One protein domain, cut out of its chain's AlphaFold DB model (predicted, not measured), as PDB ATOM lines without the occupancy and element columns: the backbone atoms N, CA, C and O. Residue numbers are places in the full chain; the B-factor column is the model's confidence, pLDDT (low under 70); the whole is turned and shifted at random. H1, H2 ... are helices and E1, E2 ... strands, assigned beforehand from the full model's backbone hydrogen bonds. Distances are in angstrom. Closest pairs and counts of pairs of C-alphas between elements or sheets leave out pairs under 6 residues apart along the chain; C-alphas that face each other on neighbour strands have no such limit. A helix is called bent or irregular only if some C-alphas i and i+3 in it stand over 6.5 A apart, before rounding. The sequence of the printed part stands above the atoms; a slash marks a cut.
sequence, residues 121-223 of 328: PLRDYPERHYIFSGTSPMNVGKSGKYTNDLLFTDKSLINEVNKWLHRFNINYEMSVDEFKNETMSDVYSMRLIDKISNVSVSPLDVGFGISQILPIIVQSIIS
ATOM      1  N   PRO A 121     -12.781  60.647  72.153       89.75
ATOM      2  CA  PRO A 121     -11.357  60.337  72.284       89.75
ATOM      3  C   PRO A 121     -11.085  59.220  73.301       89.75
ATOM      4  O   PRO A 121     -10.068  58.530  73.239       89.75
ATOM      5  N   LEU A 122     -12.014  59.000  74.232       86.12
ATOM      6  CA  LEU A 122     -11.934  57.948  75.238       86.12
ATOM      7  C   LEU A 122     -12.944  56.858  74.901       86.12
ATOM      8  O   LEU A 122     -14.154  57.103  74.910       86.12
ATOM      9  N   ARG A 123     -12.435  55.659  74.604       90.19
ATOM     10  CA  ARG A 123     -13.261  54.480  74.350       90.19
ATOM     11  C   ARG A 123     -13.375  53.636  75.610       90.19
ATOM     12  O   ARG A 123     -12.415  53.555  76.383       90.19
ATOM     13  N   ASP A 124     -14.540  53.027  75.803       88.94
ATOM     14  CA  ASP A 124     -14.845  52.256  77.006       88.94
ATOM     15  C   ASP A 124     -13.860  51.099  77.187       88.94
ATOM     16  O   ASP A 124     -13.443  50.429  76.237       88.94
ATOM     17  N   TYR A 125     -13.474  50.876  78.442       85.38
ATOM     18  CA  TYR A 125     -12.603  49.768  78.805       85.38
ATOM     19  C   TYR A 125     -13.355  48.444  78.595       85.38
ATOM     20  O   TYR A 125     -14.526  48.357  78.971       85.38
ATOM     21  N   PRO A 126     -12.730  47.407  78.007       87.00
ATOM     22  CA  PRO A 126     -13.407  46.134  77.802       87.00
ATOM     23  C   PRO A 126     -13.791  45.485  79.138       87.00
ATOM     24  O   PRO A 126     -13.095  45.621  80.138       87.00
ATOM     25  N   GLU A 127     -14.870  44.711  79.144       88.50
ATOM     26  CA  GLU A 127     -15.303  43.877  80.265       88.50
ATOM     27  C   GLU A 127     -15.064  42.384  79.971       88.50
ATOM     28  O   GLU A 127     -14.874  41.974  78.820       88.50
ATOM     29  N   ARG A 128     -15.042  41.538  81.017       88.00
ATOM     30  CA  ARG A 128     -14.869  40.076  80.849       88.00
ATOM     31  C   ARG A 128     -16.129  39.413  80.301       88.00
ATOM     32  O   ARG A 128     -16.026  38.447  79.549       88.00
ATOM     33  N   HIS A 129     -17.289  39.923  80.695       89.88
ATOM     34  CA  HIS A 129     -18.596  39.408  80.320       89.88
ATOM     35  C   HIS A 129     -19.494  40.579  79.962       89.88
ATOM     36  O   HIS A 129     -19.453  41.605  80.631       89.88
ATOM     37  N   TYR A 130     -20.307  40.394  78.934       88.31
ATOM     38  CA  TYR A 130     -21.274  41.368  78.460       88.31
ATOM     39  C   TYR A 130     -22.667  40.759  78.540       88.31
ATOM     40  O   TYR A 130     -22.825  39.539  78.441       88.31
ATOM     41  N   ILE A 131     -23.665  41.617  78.728       85.69
ATOM     42  CA  ILE A 131     -25.076  41.241  78.709       85.69
ATOM     43  C   ILE A 131     -25.687  41.904  77.485       85.69
ATOM     44  O   ILE A 131     -25.733  43.132  77.406       85.69
ATOM     45  N   PHE A 132     -26.149  41.093  76.540       82.38
ATOM     46  CA  PHE A 132     -26.828  41.579  75.355       82.38
ATOM     47  C   PHE A 132     -28.162  42.210  75.757       82.38
ATOM     48  O   PHE A 132     -29.002  41.583  76.399       82.38
ATOM     49  N   SER A 133     -28.356  43.469  75.376       70.62
ATOM     50  CA  SER A 133     -29.525  44.263  75.771       70.62
ATOM     51  C   SER A 133     -30.822  43.886  75.034       70.62
ATOM     52  O   SER A 133     -31.884  44.430  75.338       70.62
ATOM     53  N   GLY A 134     -30.759  42.946  74.085       72.88
ATOM     54  CA  GLY A 134     -31.904  42.474  73.302       72.88
ATOM     55  C   GLY A 134     -32.189  43.302  72.045       72.88
ATOM     56  O   GLY A 134     -32.992  42.882  71.210       72.88
ATOM     57  N   THR A 135     -31.523  44.443  71.865       74.69
ATOM     58  CA  THR A 135     -31.602  45.266  70.655       74.69
ATOM     59  C   THR A 135     -30.225  45.407  70.022       74.69
ATOM     60  O   THR A 135     -29.240  45.675  70.703       74.69
ATOM     61  N   SER A 136     -30.153  45.226  68.699       77.44
ATOM     62  CA  SER A 136     -28.920  45.500  67.962       77.44
ATOM     63  C   SER A 136     -28.811  47.010  67.730       77.44
ATOM     64  O   SER A 136     -29.703  47.587  67.095       77.44
ATOM     65  N   PRO A 137     -27.779  47.677  68.261       84.19
ATOM     66  CA  PRO A 137     -27.597  49.108  68.074       84.19
ATOM     67  C   PRO A 137     -27.229  49.419  66.614       84.19
ATOM     68  O   PRO A 137     -26.686  48.579  65.906       84.19
ATOM     69  N   MET A 138     -27.532  50.630  66.139       85.44
ATOM     70  CA  MET A 138     -27.230  51.036  64.751       85.44
ATOM     71  C   MET A 138     -25.799  51.565  64.572       85.44
ATOM     72  O   MET A 138     -25.302  51.652  63.453       85.44
ATOM     73  N   ASN A 139     -25.144  51.946  65.669       90.38
ATOM     74  CA  ASN A 139     -23.788  52.478  65.699       90.38
ATOM     75  C   ASN A 139     -23.068  52.006  66.969       90.38
ATOM     76  O   ASN A 139     -23.682  51.460  67.886       90.38
ATOM     77  N   VAL A 140     -21.759  52.229  67.033       92.50
ATOM     78  CA  VAL A 140     -20.922  51.805  68.167       92.50
ATOM     79  C   VAL A 140     -21.086  52.682  69.420       92.50
ATOM     80  O   VAL A 140     -20.583  52.330  70.487       92.50
ATOM     81  N   GLY A 141     -21.818  53.795  69.331       90.44
ATOM     82  CA  GLY A 141     -21.963  54.795  70.389       90.44
ATOM     83  C   GLY A 141     -20.715  55.665  70.570       90.44
ATOM     84  O   GLY A 141     -19.622  55.308  70.141       90.44
ATOM     85  N   LYS A 142     -20.862  56.802  71.261       90.75
ATOM     86  CA  LYS A 142     -19.792  57.807  71.441       90.75
ATOM     87  C   LYS A 142     -18.484  57.242  72.007       90.75
ATOM     88  O   LYS A 142     -17.413  57.640  71.565       90.75
ATOM     89  N   SER A 143     -18.567  56.340  72.982       90.81
ATOM     90  CA  SER A 143     -17.415  55.686  73.621       90.81
ATOM     91  C   SER A 143     -17.074  54.325  73.005       90.81
ATOM     92  O   SER A 143     -16.197  53.625  73.502       90.81
ATOM     93  N   GLY A 144     -17.784  53.886  71.963       91.75
ATOM     94  CA  GLY A 144     -17.658  52.521  71.457       91.75
ATOM     95  C   GLY A 144     -18.359  51.454  72.310       91.75
ATOM     96  O   GLY A 144     -18.183  50.267  72.029       91.75
ATOM     97  N   LYS A 145     -19.162  51.838  73.313       90.75
ATOM     98  CA  LYS A 145     -19.896  50.933  74.220       90.75
ATOM     99  C   LYS A 145     -20.630  49.790  73.510       90.75
ATOM    100  O   LYS A 145     -20.681  48.672  74.012       90.75
ATOM    101  N   TYR A 146     -21.200  50.074  72.344       91.94
ATOM    102  CA  TYR A 146     -22.057  49.154  71.597       91.94
ATOM    103  C   TYR A 146     -21.301  48.265  70.601       91.94
ATOM    104  O   TYR A 146     -21.900  47.423  69.934       91.94
ATOM    105  N   THR A 147     -19.978  48.422  70.500       93.31
ATOM    106  CA  THR A 147     -19.128  47.657  69.570       93.31
ATOM    107  C   THR A 147     -19.285  46.150  69.767       93.31
ATOM    108  O   THR A 147     -19.411  45.406  68.798       93.31
ATOM    109  N   ASN A 148     -19.315  45.694  71.020       91.69
ATOM    110  CA  ASN A 148     -19.398  44.269  71.332       91.69
ATOM    111  C   ASN A 148     -20.782  43.687  71.015       91.69
ATOM    112  O   ASN A 148     -20.853  42.575  70.504       91.69
ATOM    113  N   ASP A 149     -21.861  44.451  71.222       90.75
ATOM    114  CA  ASP A 149     -23.228  44.018  70.896       90.75
ATOM    115  C   ASP A 149     -23.407  43.828  69.381       90.75
ATOM    116  O   ASP A 149     -24.014  42.850  68.936       90.75
ATOM    117  N   LEU A 150     -22.815  44.722  68.581       92.50
ATOM    118  CA  LEU A 150     -22.772  44.602  67.121       92.50
ATOM    119  C   LEU A 150     -22.019  43.342  66.682       92.50
ATOM    120  O   LEU A 150     -22.509  42.580  65.850       92.50
ATOM    121  N   LEU A 151     -20.843  43.104  67.269       92.00
ATOM    122  CA  LEU A 151     -20.013  41.936  66.966       92.00
ATOM    123  C   LEU A 151     -20.668  40.623  67.394       92.00
ATOM    124  O   LEU A 151     -20.569  39.627  66.683       92.00
ATOM    125  N   PHE A 152     -21.352  40.619  68.535       90.44
ATOM    126  CA  PHE A 152     -22.124  39.477  69.010       90.44
ATOM    127  C   PHE A 152     -23.280  39.145  68.056       90.44
ATOM    128  O   PHE A 152     -23.515  37.975  67.754       90.44
ATOM    129  N   THR A 153     -23.971  40.170  67.547       88.94
ATOM    130  CA  THR A 153     -25.156  39.996  66.695       88.94
ATOM    131  C   THR A 153     -24.804  39.564  65.267       88.94
ATOM    132  O   THR A 153     -25.545  38.783  64.666       88.94
ATOM    133  N   ASP A 154     -23.680  40.032  64.712       90.25
ATOM    134  CA  ASP A 154     -23.288  39.767  63.324       90.25
ATOM    135  C   ASP A 154     -21.938  39.036  63.210       90.25
ATOM    136  O   ASP A 154     -20.853  39.619  63.245       90.25
ATOM    137  N   LYS A 155     -21.994  37.721  62.964       89.19
ATOM    138  CA  LYS A 155     -20.791  36.896  62.750       89.19
ATOM    139  C   LYS A 155     -20.033  37.254  61.470       89.19
ATOM    140  O   LYS A 155     -18.837  36.980  61.377       89.19
ATOM    141  N   SER A 156     -20.697  37.845  60.474       93.94
ATOM    142  CA  SER A 156     -20.019  38.308  59.260       93.94
ATOM    143  C   SER A 156     -19.141  39.527  59.548       93.94
ATOM    144  O   SER A 156     -18.019  39.597  59.044       93.94
ATOM    145  N   LEU A 157     -19.580  40.401  60.457       95.12
ATOM    146  CA  LEU A 157     -18.806  41.545  60.930       95.12
ATOM    147  C   LEU A 157     -17.528  41.108  61.658       95.12
ATOM    148  O   LEU A 157     -16.473  41.682  61.404       95.12
ATOM    149  N   ILE A 158     -17.575  40.049  62.479       95.12
ATOM    150  CA  ILE A 158     -16.365  39.471  63.103       95.12
ATOM    151  C   ILE A 158     -15.332  39.081  62.036       95.12
ATOM    152  O   ILE A 158     -14.143  39.359  62.190       95.12
ATOM    153  N   ASN A 159     -15.770  38.469  60.931       95.50
ATOM    154  CA  ASN A 159     -14.861  38.079  59.851       95.50
ATOM    155  C   ASN A 159     -14.213  39.298  59.182       95.50
ATOM    156  O   ASN A 159     -13.015  39.272  58.905       95.50
ATOM    157  N   GLU A 160     -14.977  40.367  58.940       95.94
ATOM    158  CA  GLU A 160     -14.434  41.619  58.402       95.94
ATOM    159  C   GLU A 160     -13.455  42.282  59.379       95.94
ATOM    160  O   GLU A 160     -12.360  42.680  58.977       95.94
ATOM    161  N   VAL A 161     -13.778  42.313  60.676       95.62
ATOM    162  CA  VAL A 161     -12.862  42.803  61.715       95.62
ATOM    163  C   VAL A 161     -11.573  41.986  61.737       95.62
ATOM    164  O   VAL A 161     -10.492  42.567  61.728       95.62
ATOM    165  N   ASN A 162     -11.645  40.656  61.677       95.38
ATOM    166  CA  ASN A 162     -10.463  39.790  61.667       95.38
ATOM    167  C   ASN A 162      -9.575  39.992  60.432       95.38
ATOM    168  O   ASN A 162      -8.346  39.960  60.550       95.38
ATOM    169  N   LYS A 163     -10.165  40.250  59.257       95.44
ATOM    170  CA  LYS A 163      -9.396  40.641  58.062       95.44
ATOM    171  C   LYS A 163      -8.621  41.929  58.314       95.44
ATOM    172  O   LYS A 163      -7.449  42.017  57.945       95.44
ATOM    173  N   TRP A 164      -9.250  42.909  58.956       95.12
ATOM    174  CA  TRP A 164      -8.590  44.161  59.297       95.12
ATOM    175  C   TRP A 164      -7.528  43.987  60.372       95.12
ATOM    176  O   TRP A 164      -6.403  44.405  60.135       95.12
ATOM    177  N   LEU A 165      -7.789  43.281  61.474       93.19
ATOM    178  CA  LEU A 165      -6.758  42.981  62.477       93.19
ATOM    179  C   LEU A 165      -5.506  42.367  61.825       93.19
ATOM    180  O   LEU A 165      -4.391  42.825  62.077       93.19
ATOM    181  N   HIS A 166      -5.685  41.433  60.887       92.50
ATOM    182  CA  HIS A 166      -4.577  40.880  60.111       92.50
ATOM    183  C   HIS A 166      -3.855  41.936  59.251       92.50
ATOM    184  O   HIS A 166      -2.627  41.993  59.265       92.50
ATOM    185  N   ARG A 167      -4.579  42.801  58.524       93.00
ATOM    186  CA  ARG A 167      -3.979  43.899  57.731       93.00
ATOM    187  C   ARG A 167      -3.205  44.900  58.594       93.00
ATOM    188  O   ARG A 167      -2.148  45.363  58.181       93.00
ATOM    189  N   PHE A 168      -3.677  45.168  59.809       90.69
ATOM    190  CA  PHE A 168      -2.986  45.998  60.800       90.69
ATOM    191  C   PHE A 168      -1.749  45.300  61.408       90.69
ATOM    192  O   PHE A 168      -1.047  45.891  62.229       90.69
ATOM    193  N   ASN A 169      -1.438  44.062  60.997       89.00
ATOM    194  CA  ASN A 169      -0.413  43.195  61.586       89.00
ATOM    195  C   ASN A 169      -0.632  42.945  63.086       89.00
ATOM    196  O   ASN A 169       0.322  42.854  63.863       89.00
ATOM    197  N   ILE A 170      -1.895  42.857  63.498       89.75
ATOM    198  CA  ILE A 170      -2.286  42.460  64.843       89.75
ATOM    199  C   ILE A 170      -2.453  40.941  64.826       89.75
ATOM    200  O   ILE A 170      -3.337  40.404  64.161       89.75
ATOM    201  N   ASN A 171      -1.602  40.239  65.573       88.94
ATOM    202  CA  ASN A 171      -1.559  38.771  65.613       88.94
ATOM    203  C   ASN A 171      -2.668  38.160  66.484       88.94
ATOM    204  O   ASN A 171      -2.448  37.148  67.145       88.94
ATOM    205  N   TYR A 172      -3.852  38.764  66.491       92.12
ATOM    206  CA  TYR A 172      -5.010  38.265  67.217       92.12
ATOM    207  C   TYR A 172      -6.157  37.973  66.258       92.12
ATOM    208  O   TYR A 172      -6.380  38.700  65.291       92.12
ATOM    209  N   GLU A 173      -6.896  36.912  66.551       93.69
ATOM    210  CA  GLU A 173      -8.184  36.620  65.937       93.69
ATOM    211  C   GLU A 173      -9.288  36.783  66.968       93.69
ATOM    212  O   GLU A 173      -9.248  36.185  68.041       93.69
ATOM    213  N   MET A 174     -10.268  37.612  66.655       93.38
ATOM    214  CA  MET A 174     -11.428  37.824  67.493       93.38
ATOM    215  C   MET A 174     -12.434  36.692  67.329       93.38
ATOM    216  O   MET A 174     -12.773  36.294  66.212       93.38
ATOM    217  N   SER A 175     -12.957  36.227  68.456       93.31
ATOM    218  CA  SER A 175     -14.097  35.322  68.524       93.31
ATOM    219  C   SER A 175     -15.035  35.725  69.660       93.31
ATOM    220  O   SER A 175     -14.699  36.552  70.513       93.31
ATOM    221  N   VAL A 176     -16.231  35.147  69.658       91.62
ATOM    222  CA  VAL A 176     -17.252  35.391  70.674       91.62
ATOM    223  C   VAL A 176     -17.657  34.061  71.284       91.62
ATOM    224  O   VAL A 176     -18.079  33.155  70.565       91.62
ATOM    225  N   ASP A 177     -17.534  33.968  72.603       89.62
ATOM    226  CA  ASP A 177     -17.968  32.809  73.372       89.62
ATOM    227  C   ASP A 177     -19.345  33.115  73.974       89.62
ATOM    228  O   ASP A 177     -19.488  33.993  74.830       89.62
ATOM    229  N   GLU A 178     -20.366  32.399  73.500       86.44
ATOM    230  CA  GLU A 178     -21.753  32.511  73.963       86.44
ATOM    231  C   GLU A 178     -21.971  31.566  75.162       86.44
ATOM    232  O   GLU A 178     -21.785  30.351  75.041       86.44
ATOM    233  N   PHE A 179     -22.408  32.087  76.313       80.56
ATOM    234  CA  PHE A 179     -22.763  31.252  77.465       80.56
ATOM    235  C   PHE A 179     -24.230  30.837  77.356       80.56
ATOM    236  O   PHE A 179     -25.121  31.555  77.794       80.56
ATOM    237  N   LYS A 180     -24.496  29.669  76.761       66.81
ATOM    238  CA  LYS A 180     -25.859  29.123  76.666       66.81
ATOM    239  C   LYS A 180     -26.174  28.261  77.883       66.81
ATOM    240  O   LYS A 180     -25.721  27.123  77.951       66.81
ATOM    241  N   ASN A 181     -26.982  28.785  78.803       62.75
ATOM    242  CA  ASN A 181     -27.649  27.996  79.842       62.75
ATOM    243  C   ASN A 181     -29.173  28.075  79.669       62.75
ATOM    244  O   ASN A 181     -29.683  29.067  79.155       62.75
ATOM    245  N   GLU A 182     -29.905  27.065  80.154       58.00
ATOM    246  CA  GLU A 182     -31.381  26.984  80.080       58.00
ATOM    247  C   GLU A 182     -32.110  28.206  80.689       58.00
ATOM    248  O   GLU A 182     -33.287  28.420  80.413       58.00
ATOM    249  N   THR A 183     -31.417  29.022  81.490       57.22
ATOM    250  CA  THR A 183     -31.946  30.202  82.197       57.22
ATOM    251  C   THR A 183     -31.307  31.539  81.805       57.22
ATOM    252  O   THR A 183     -31.830  32.577  82.202       57.22
ATOM    253  N   MET A 184     -30.198  31.554  81.055       54.50
ATOM    254  CA  MET A 184     -29.509  32.786  80.640       54.50
ATOM    255  C   MET A 184     -28.987  32.624  79.210       54.50
ATOM    256  O   MET A 184     -28.020  31.899  78.988       54.50
ATOM    257  N   SER A 185     -29.640  33.284  78.252       63.44
ATOM    258  CA  SER A 185     -29.282  33.257  76.825       63.44
ATOM    259  C   SER A 185     -28.438  34.447  76.366       63.44
ATOM    260  O   SER A 185     -27.930  34.424  75.249       63.44
ATOM    261  N   ASP A 186     -28.274  35.464  77.218       75.94
ATOM    262  CA  ASP A 186     -27.867  36.804  76.769       75.94
ATOM    263  C   ASP A 186     -26.468  37.208  77.261       75.94
ATOM    264  O   ASP A 186     -26.044  38.344  77.067       75.94
ATOM    265  N   VAL A 187     -25.734  36.297  77.913       86.50
ATOM    266  CA  VAL A 187     -24.372  36.561  78.403       86.50
ATOM    267  C   VAL A 187     -23.344  36.032  77.410       86.50
ATOM    268  O   VAL A 187     -23.372  34.861  77.026       86.50
ATOM    269  N   TYR A 188     -22.386  36.874  77.040       89.50
ATOM    270  CA  TYR A 188     -21.304  36.505  76.131       89.50
ATOM    271  C   TYR A 188     -19.963  37.085  76.581       89.50
ATOM    272  O   TYR A 188     -19.897  38.011  77.392       89.50
ATOM    273  N   SER A 189     -18.867  36.519  76.077       91.44
ATOM    274  CA  SER A 189     -17.531  37.090  76.254       91.44
ATOM    275  C   SER A 189     -16.808  37.228  74.925       91.44
ATOM    276  O   SER A 189     -16.764  36.298  74.121       91.44
ATOM    277  N   MET A 190     -16.216  38.400  74.719       92.06
ATOM    278  CA  MET A 190     -15.299  38.637  73.613       92.06
ATOM    279  C   MET A 190     -13.966  37.959  73.918       92.06
ATOM    280  O   MET A 190     -13.454  38.054  75.040       92.06
ATOM    281  N   ARG A 191     -13.385  37.296  72.922       93.44
ATOM    282  CA  ARG A 191     -12.106  36.593  73.023       93.44
ATOM    283  C   ARG A 191     -11.170  37.045  71.917       93.44
ATOM    284  O   ARG A 191     -11.603  37.354  70.810       93.44
ATOM    285  N   LEU A 192      -9.878  37.046  72.223       93.38
ATOM    286  CA  LEU A 192      -8.804  37.224  71.257       93.38
ATOM    287  C   LEU A 192      -7.899  35.997  71.318       93.38
ATOM    288  O   LEU A 192      -7.388  35.646  72.378       93.38
ATOM    289  N   ILE A 193      -7.715  35.336  70.186       94.00
ATOM    290  CA  ILE A 193      -6.845  34.174  70.037       94.00
ATOM    291  C   ILE A 193      -5.524  34.670  69.462       94.00
ATOM    292  O   ILE A 193      -5.482  35.153  68.331       94.00
ATOM    293  N   ASP A 194      -4.455  34.582  70.248       92.25
ATOM    294  CA  ASP A 194      -3.105  34.897  69.776       92.25
ATOM    295  C   ASP A 194      -2.667  33.856  68.740       92.25
ATOM    296  O   ASP A 194      -2.586  32.665  69.041       92.25
ATOM    297  N   LYS A 195      -2.353  34.293  67.518       89.50
ATOM    298  CA  LYS A 195      -1.950  33.404  66.418       89.50
ATOM    299  C   LYS A 195      -0.570  32.772  66.609       89.50
ATOM    300  O   LYS A 195      -0.260  31.805  65.918       89.50
ATOM    301  N   ILE A 196       0.256  33.298  67.514       88.62
ATOM    302  CA  ILE A 196       1.586  32.757  67.819       88.62
ATOM    303  C   ILE A 196       1.474  31.662  68.879       88.62
ATOM    304  O   ILE A 196       1.931  30.540  68.666       88.62
ATOM    305  N   SER A 197       0.880  31.983  70.029       91.75
ATOM    306  CA  SER A 197       0.779  31.052  71.161       91.75
ATOM    307  C   SER A 197      -0.441  30.127  71.102       91.75
ATOM    308  O   SER A 197      -0.495  29.142  71.837       91.75
ATOM    309  N   ASN A 198      -1.415  30.430  70.237       91.12
ATOM    310  CA  ASN A 198      -2.736  29.800  70.169       91.12
ATOM    311  C   ASN A 198      -3.516  29.872  71.497       91.12
ATOM    312  O   ASN A 198      -4.399  29.055  71.767       91.12
ATOM    313  N   VAL A 199      -3.176  30.845  72.348       92.12
ATOM    314  CA  VAL A 199      -3.858  31.089  73.617       92.12
ATOM    315  C   VAL A 199      -5.024  32.037  73.380       92.12
ATOM    316  O   VAL A 199      -4.872  33.117  72.810       92.12
ATOM    317  N   SER A 200      -6.199  31.632  73.854       92.44
ATOM    318  CA  SER A 200      -7.368  32.499  73.930       92.44
ATOM    319  C   SER A 200      -7.287  33.347  75.196       92.44
ATOM    320  O   SER A 200      -7.196  32.806  76.302       92.44
ATOM    321  N   VAL A 201      -7.370  34.664  75.048       90.94
ATOM    322  CA  VAL A 201      -7.344  35.649  76.136       90.94
ATOM    323  C   VAL A 201      -8.542  36.595  76.045       90.94
ATOM    324  O   VAL A 201      -9.206  36.681  75.011       90.94
ATOM    325  N   SER A 202      -8.856  37.297  77.135       89.62
ATOM    326  CA  SER A 202      -9.837  38.384  77.076       89.62
ATOM    327  C   SER A 202      -9.209  39.620  76.414       89.62
ATOM    328  O   SER A 202      -8.011  39.844  76.594       89.62
ATOM    329  N   PRO A 203      -9.989  40.484  75.733       87.62
ATOM    330  CA  PRO A 203      -9.540  41.822  75.343       87.62
ATOM    331  C   PRO A 203      -8.970  42.651  76.505       87.62
ATOM    332  O   PRO A 203      -8.159  43.541  76.292       87.62
ATOM    333  N   LEU A 204      -9.360  42.330  77.740       85.69
ATOM    334  CA  LEU A 204      -8.795  42.895  78.966       85.69
ATOM    335  C   LEU A 204      -7.334  42.537  79.230       85.69
ATOM    336  O   LEU A 204      -6.644  43.254  79.948       85.69
ATOM    337  N   ASP A 205      -6.903  41.389  78.719       84.19
ATOM    338  CA  ASP A 205      -5.595  40.810  78.997       84.19
ATOM    339  C   ASP A 205      -4.593  41.125  77.861       84.19
ATOM    340  O   ASP A 205      -3.432  40.721  77.927       84.19
ATOM    341  N   VAL A 206      -5.025  41.853  76.818       80.88
ATOM    342  CA  VAL A 206      -4.161  42.363  75.740       80.88
ATOM    343  C   VAL A 206      -3.878  43.853  75.918       80.88
ATOM    344  O   VAL A 206      -4.574  44.561  76.644       80.88
ATOM    345  N   GLY A 207      -2.843  44.352  75.235       71.69
ATOM    346  CA  GLY A 207      -2.512  45.775  75.242       71.69
ATOM    347  C   GLY A 207      -3.709  46.650  74.847       71.69
ATOM    348  O   GLY A 207      -4.380  46.392  73.848       71.69
ATOM    349  N   PHE A 208      -3.925  47.714  75.622       70.19
ATOM    350  CA  PHE A 208      -5.087  48.611  75.568       70.19
ATOM    351  C   PHE A 208      -5.423  49.169  74.168       70.19
ATOM    352  O   PHE A 208      -6.582  49.455  73.873       70.19
ATOM    353  N   GLY A 209      -4.435  49.267  73.272       80.06
ATOM    354  CA  GLY A 209      -4.617  49.806  71.926       80.06
ATOM    355  C   GLY A 209      -5.613  49.042  71.039       80.06
ATOM    356  O   GLY A 209      -6.294  49.669  70.234       80.06
ATOM    357  N   ILE A 210      -5.765  47.718  71.194       83.88
ATOM    358  CA  ILE A 210      -6.721  46.945  70.371       83.88
ATOM    359  C   ILE A 210      -8.162  47.374  70.682       83.88
ATOM    360  O   ILE A 210      -8.967  47.579  69.776       83.88
ATOM    361  N   SER A 211      -8.485  47.579  71.957       86.06
ATOM    362  CA  SER A 211      -9.816  48.028  72.373       86.06
ATOM    363  C   SER A 211     -10.144  49.447  71.909       86.06
ATOM    364  O   SER A 211     -11.311  49.737  71.672       86.06
ATOM    365  N   GLN A 212      -9.140  50.310  71.720       88.12
ATOM    366  CA  GLN A 212      -9.352  51.669  71.205       88.12
ATOM    367  C   GLN A 212      -9.657  51.692  69.700       88.12
ATOM    368  O   GLN A 212     -10.488  52.485  69.261       88.12
ATOM    369  N   ILE A 213      -9.038  50.807  68.906       91.44
ATOM    370  CA  ILE A 213      -9.255  50.772  67.447       91.44
ATOM    371  C   ILE A 213     -10.531  50.031  67.041       91.44
ATOM    372  O   ILE A 213     -11.085  50.310  65.980       91.44
ATOM    373  N   LEU A 214     -11.005  49.078  67.849       93.06
ATOM    374  CA  LEU A 214     -12.140  48.228  67.481       93.06
ATOM    375  C   LEU A 214     -13.422  49.020  67.175       93.06
ATOM    376  O   LEU A 214     -14.000  48.765  66.118       93.06
ATOM    377  N   PRO A 215     -13.847  50.002  67.994       95.31
ATOM    378  CA  PRO A 215     -15.005  50.832  67.669       95.31
ATOM    379  C   PRO A 215     -14.846  51.591  66.348       95.31
ATOM    380  O   PRO A 215     -15.800  51.689  65.582       95.31
ATOM    381  N   ILE A 216     -13.636  52.080  66.047       96.31
ATOM    382  CA  ILE A 216     -13.332  52.781  64.789       96.31
ATOM    383  C   ILE A 216     -13.488  51.824  63.604       96.31
ATOM    384  O   ILE A 216     -14.144  52.163  62.614       96.31
ATOM    385  N   ILE A 217     -12.918  50.620  63.717       96.56
ATOM    386  CA  ILE A 217     -12.982  49.600  62.669       96.56
ATOM    387  C   ILE A 217     -14.432  49.178  62.433       96.56
ATOM    388  O   ILE A 217     -14.915  49.234  61.304       96.56
ATOM    389  N   VAL A 218     -15.140  48.799  63.499       96.75
ATOM    390  CA  VAL A 218     -16.530  48.343  63.418       96.75
ATOM    391  C   VAL A 218     -17.417  49.425  62.820       96.75
ATOM    392  O   VAL A 218     -18.115  49.146  61.845       96.75
ATOM    393  N   GLN A 219     -17.348  50.659  63.327       96.94
ATOM    394  CA  GLN A 219     -18.186  51.745  62.826       96.94
ATOM    395  C   GLN A 219     -17.950  52.014  61.339       96.94
ATOM    396  O   GLN A 219     -18.900  52.169  60.576       96.94
ATOM    397  N   SER A 220     -16.690  52.023  60.906       96.94
ATOM    398  CA  SER A 220     -16.346  52.327  59.515       96.94
ATOM    399  C   SER A 220     -16.736  51.209  58.539       96.94
ATOM    400  O   SER A 220     -16.958  51.487  57.360       96.94
ATOM    401  N   ILE A 221     -16.829  49.956  59.009       95.94
ATOM    402  CA  ILE A 221     -17.285  48.805  58.209       95.94
ATOM    403  C   ILE A 221     -18.810  48.811  58.050       95.94
ATOM    404  O   ILE A 221     -19.303  48.566  56.948       95.94
ATOM    405  N   ILE A 222     -19.555  49.068  59.131       94.88
ATOM    406  CA  ILE A 222     -21.026  49.036  59.094       94.88
ATOM    407  C   ILE A 222     -21.619  50.271  58.398       94.88
ATOM    408  O   ILE A 222     -22.709  50.194  57.833       94.88
ATOM    409  N   SER A 223     -20.903  51.397  58.412       94.19
ATOM    410  CA  SER A 223     -21.332  52.645  57.782       94.19
ATOM    411  C   SER A 223     -21.237  52.613  56.258       94.19
ATOM    412  O   SER A 223     -20.255  52.142  55.673       94.19
TER     413      SER A 223
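This is residues 121 to 223 of the 328 residues of an uncharacterized protein of bioreactor metagenome (UniProt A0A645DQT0). A long two-stranded hairpin, E1 and E2, has three helices clustered over it: H1 and H2 pack on the hairpin, and H3 packs on H1 and H2, farther from it. The long opening stretch runs beside E2 at residues 130 to 131. The printed part has 103 residues, with three named helices and two named strands in the order H1, H2, E1, E2, H3; the sheet, E1 - E2, is antiparallel, and the class is mixed, helices and strands. It is compact, with a radius of gyration of the C-alphas of 13.1 A and spans of 39 by 31 by 25 A.

After residues 121 to 146, look at H1, residues 147 to 153, and H2, residues 155 to 167: they only just touch, with 3 pairs of C-alphas within 8 A and only at the corner, closest at Leu 151 and Ile 158, 5.9 A. In the hairpin of E1, residues 172 to 181, and E2, residues 184 to 194, find N 175 and O 191 within hydrogen-bond range at 2.9 A. The closest C-alphas of H2 and E1 are those of Asn 162 and Glu 173, 5.8 A. H3, residues 209 to 222, touches H2 at a steep tilt of 56 degrees, opposite ways, closest at C-alphas 161 and 218, 6.9 A. With residues 214 to 219 alone H3 touches H1, closest at C-alphas 147 and 215, 5.5 A. E1 and H3 are apart. Every O i to N i+4 pair is within hydrogen-bond range in H1 and H2, and 8 of 10 in H3.

Find C-alpha 147 at (-19.128, 47.657, 69.570), where H1 begins its 10.2 A. H2 spans 18.9 A, E1 27.9 A and E2 28.6 A. H3 runs 20.8 A to C-alpha 222 at (-21.026, 49.036, 59.094); it is only just irregular, with C-alphas 212 and 215 6.7 A apart.

The C-alphas farthest apart, of Asn 169 and Thr 183, are 39.8 A apart. The printed part has no cut, and the link from E2 to H3 is long. Look for pLDDT under 70 at residues 180 to 185.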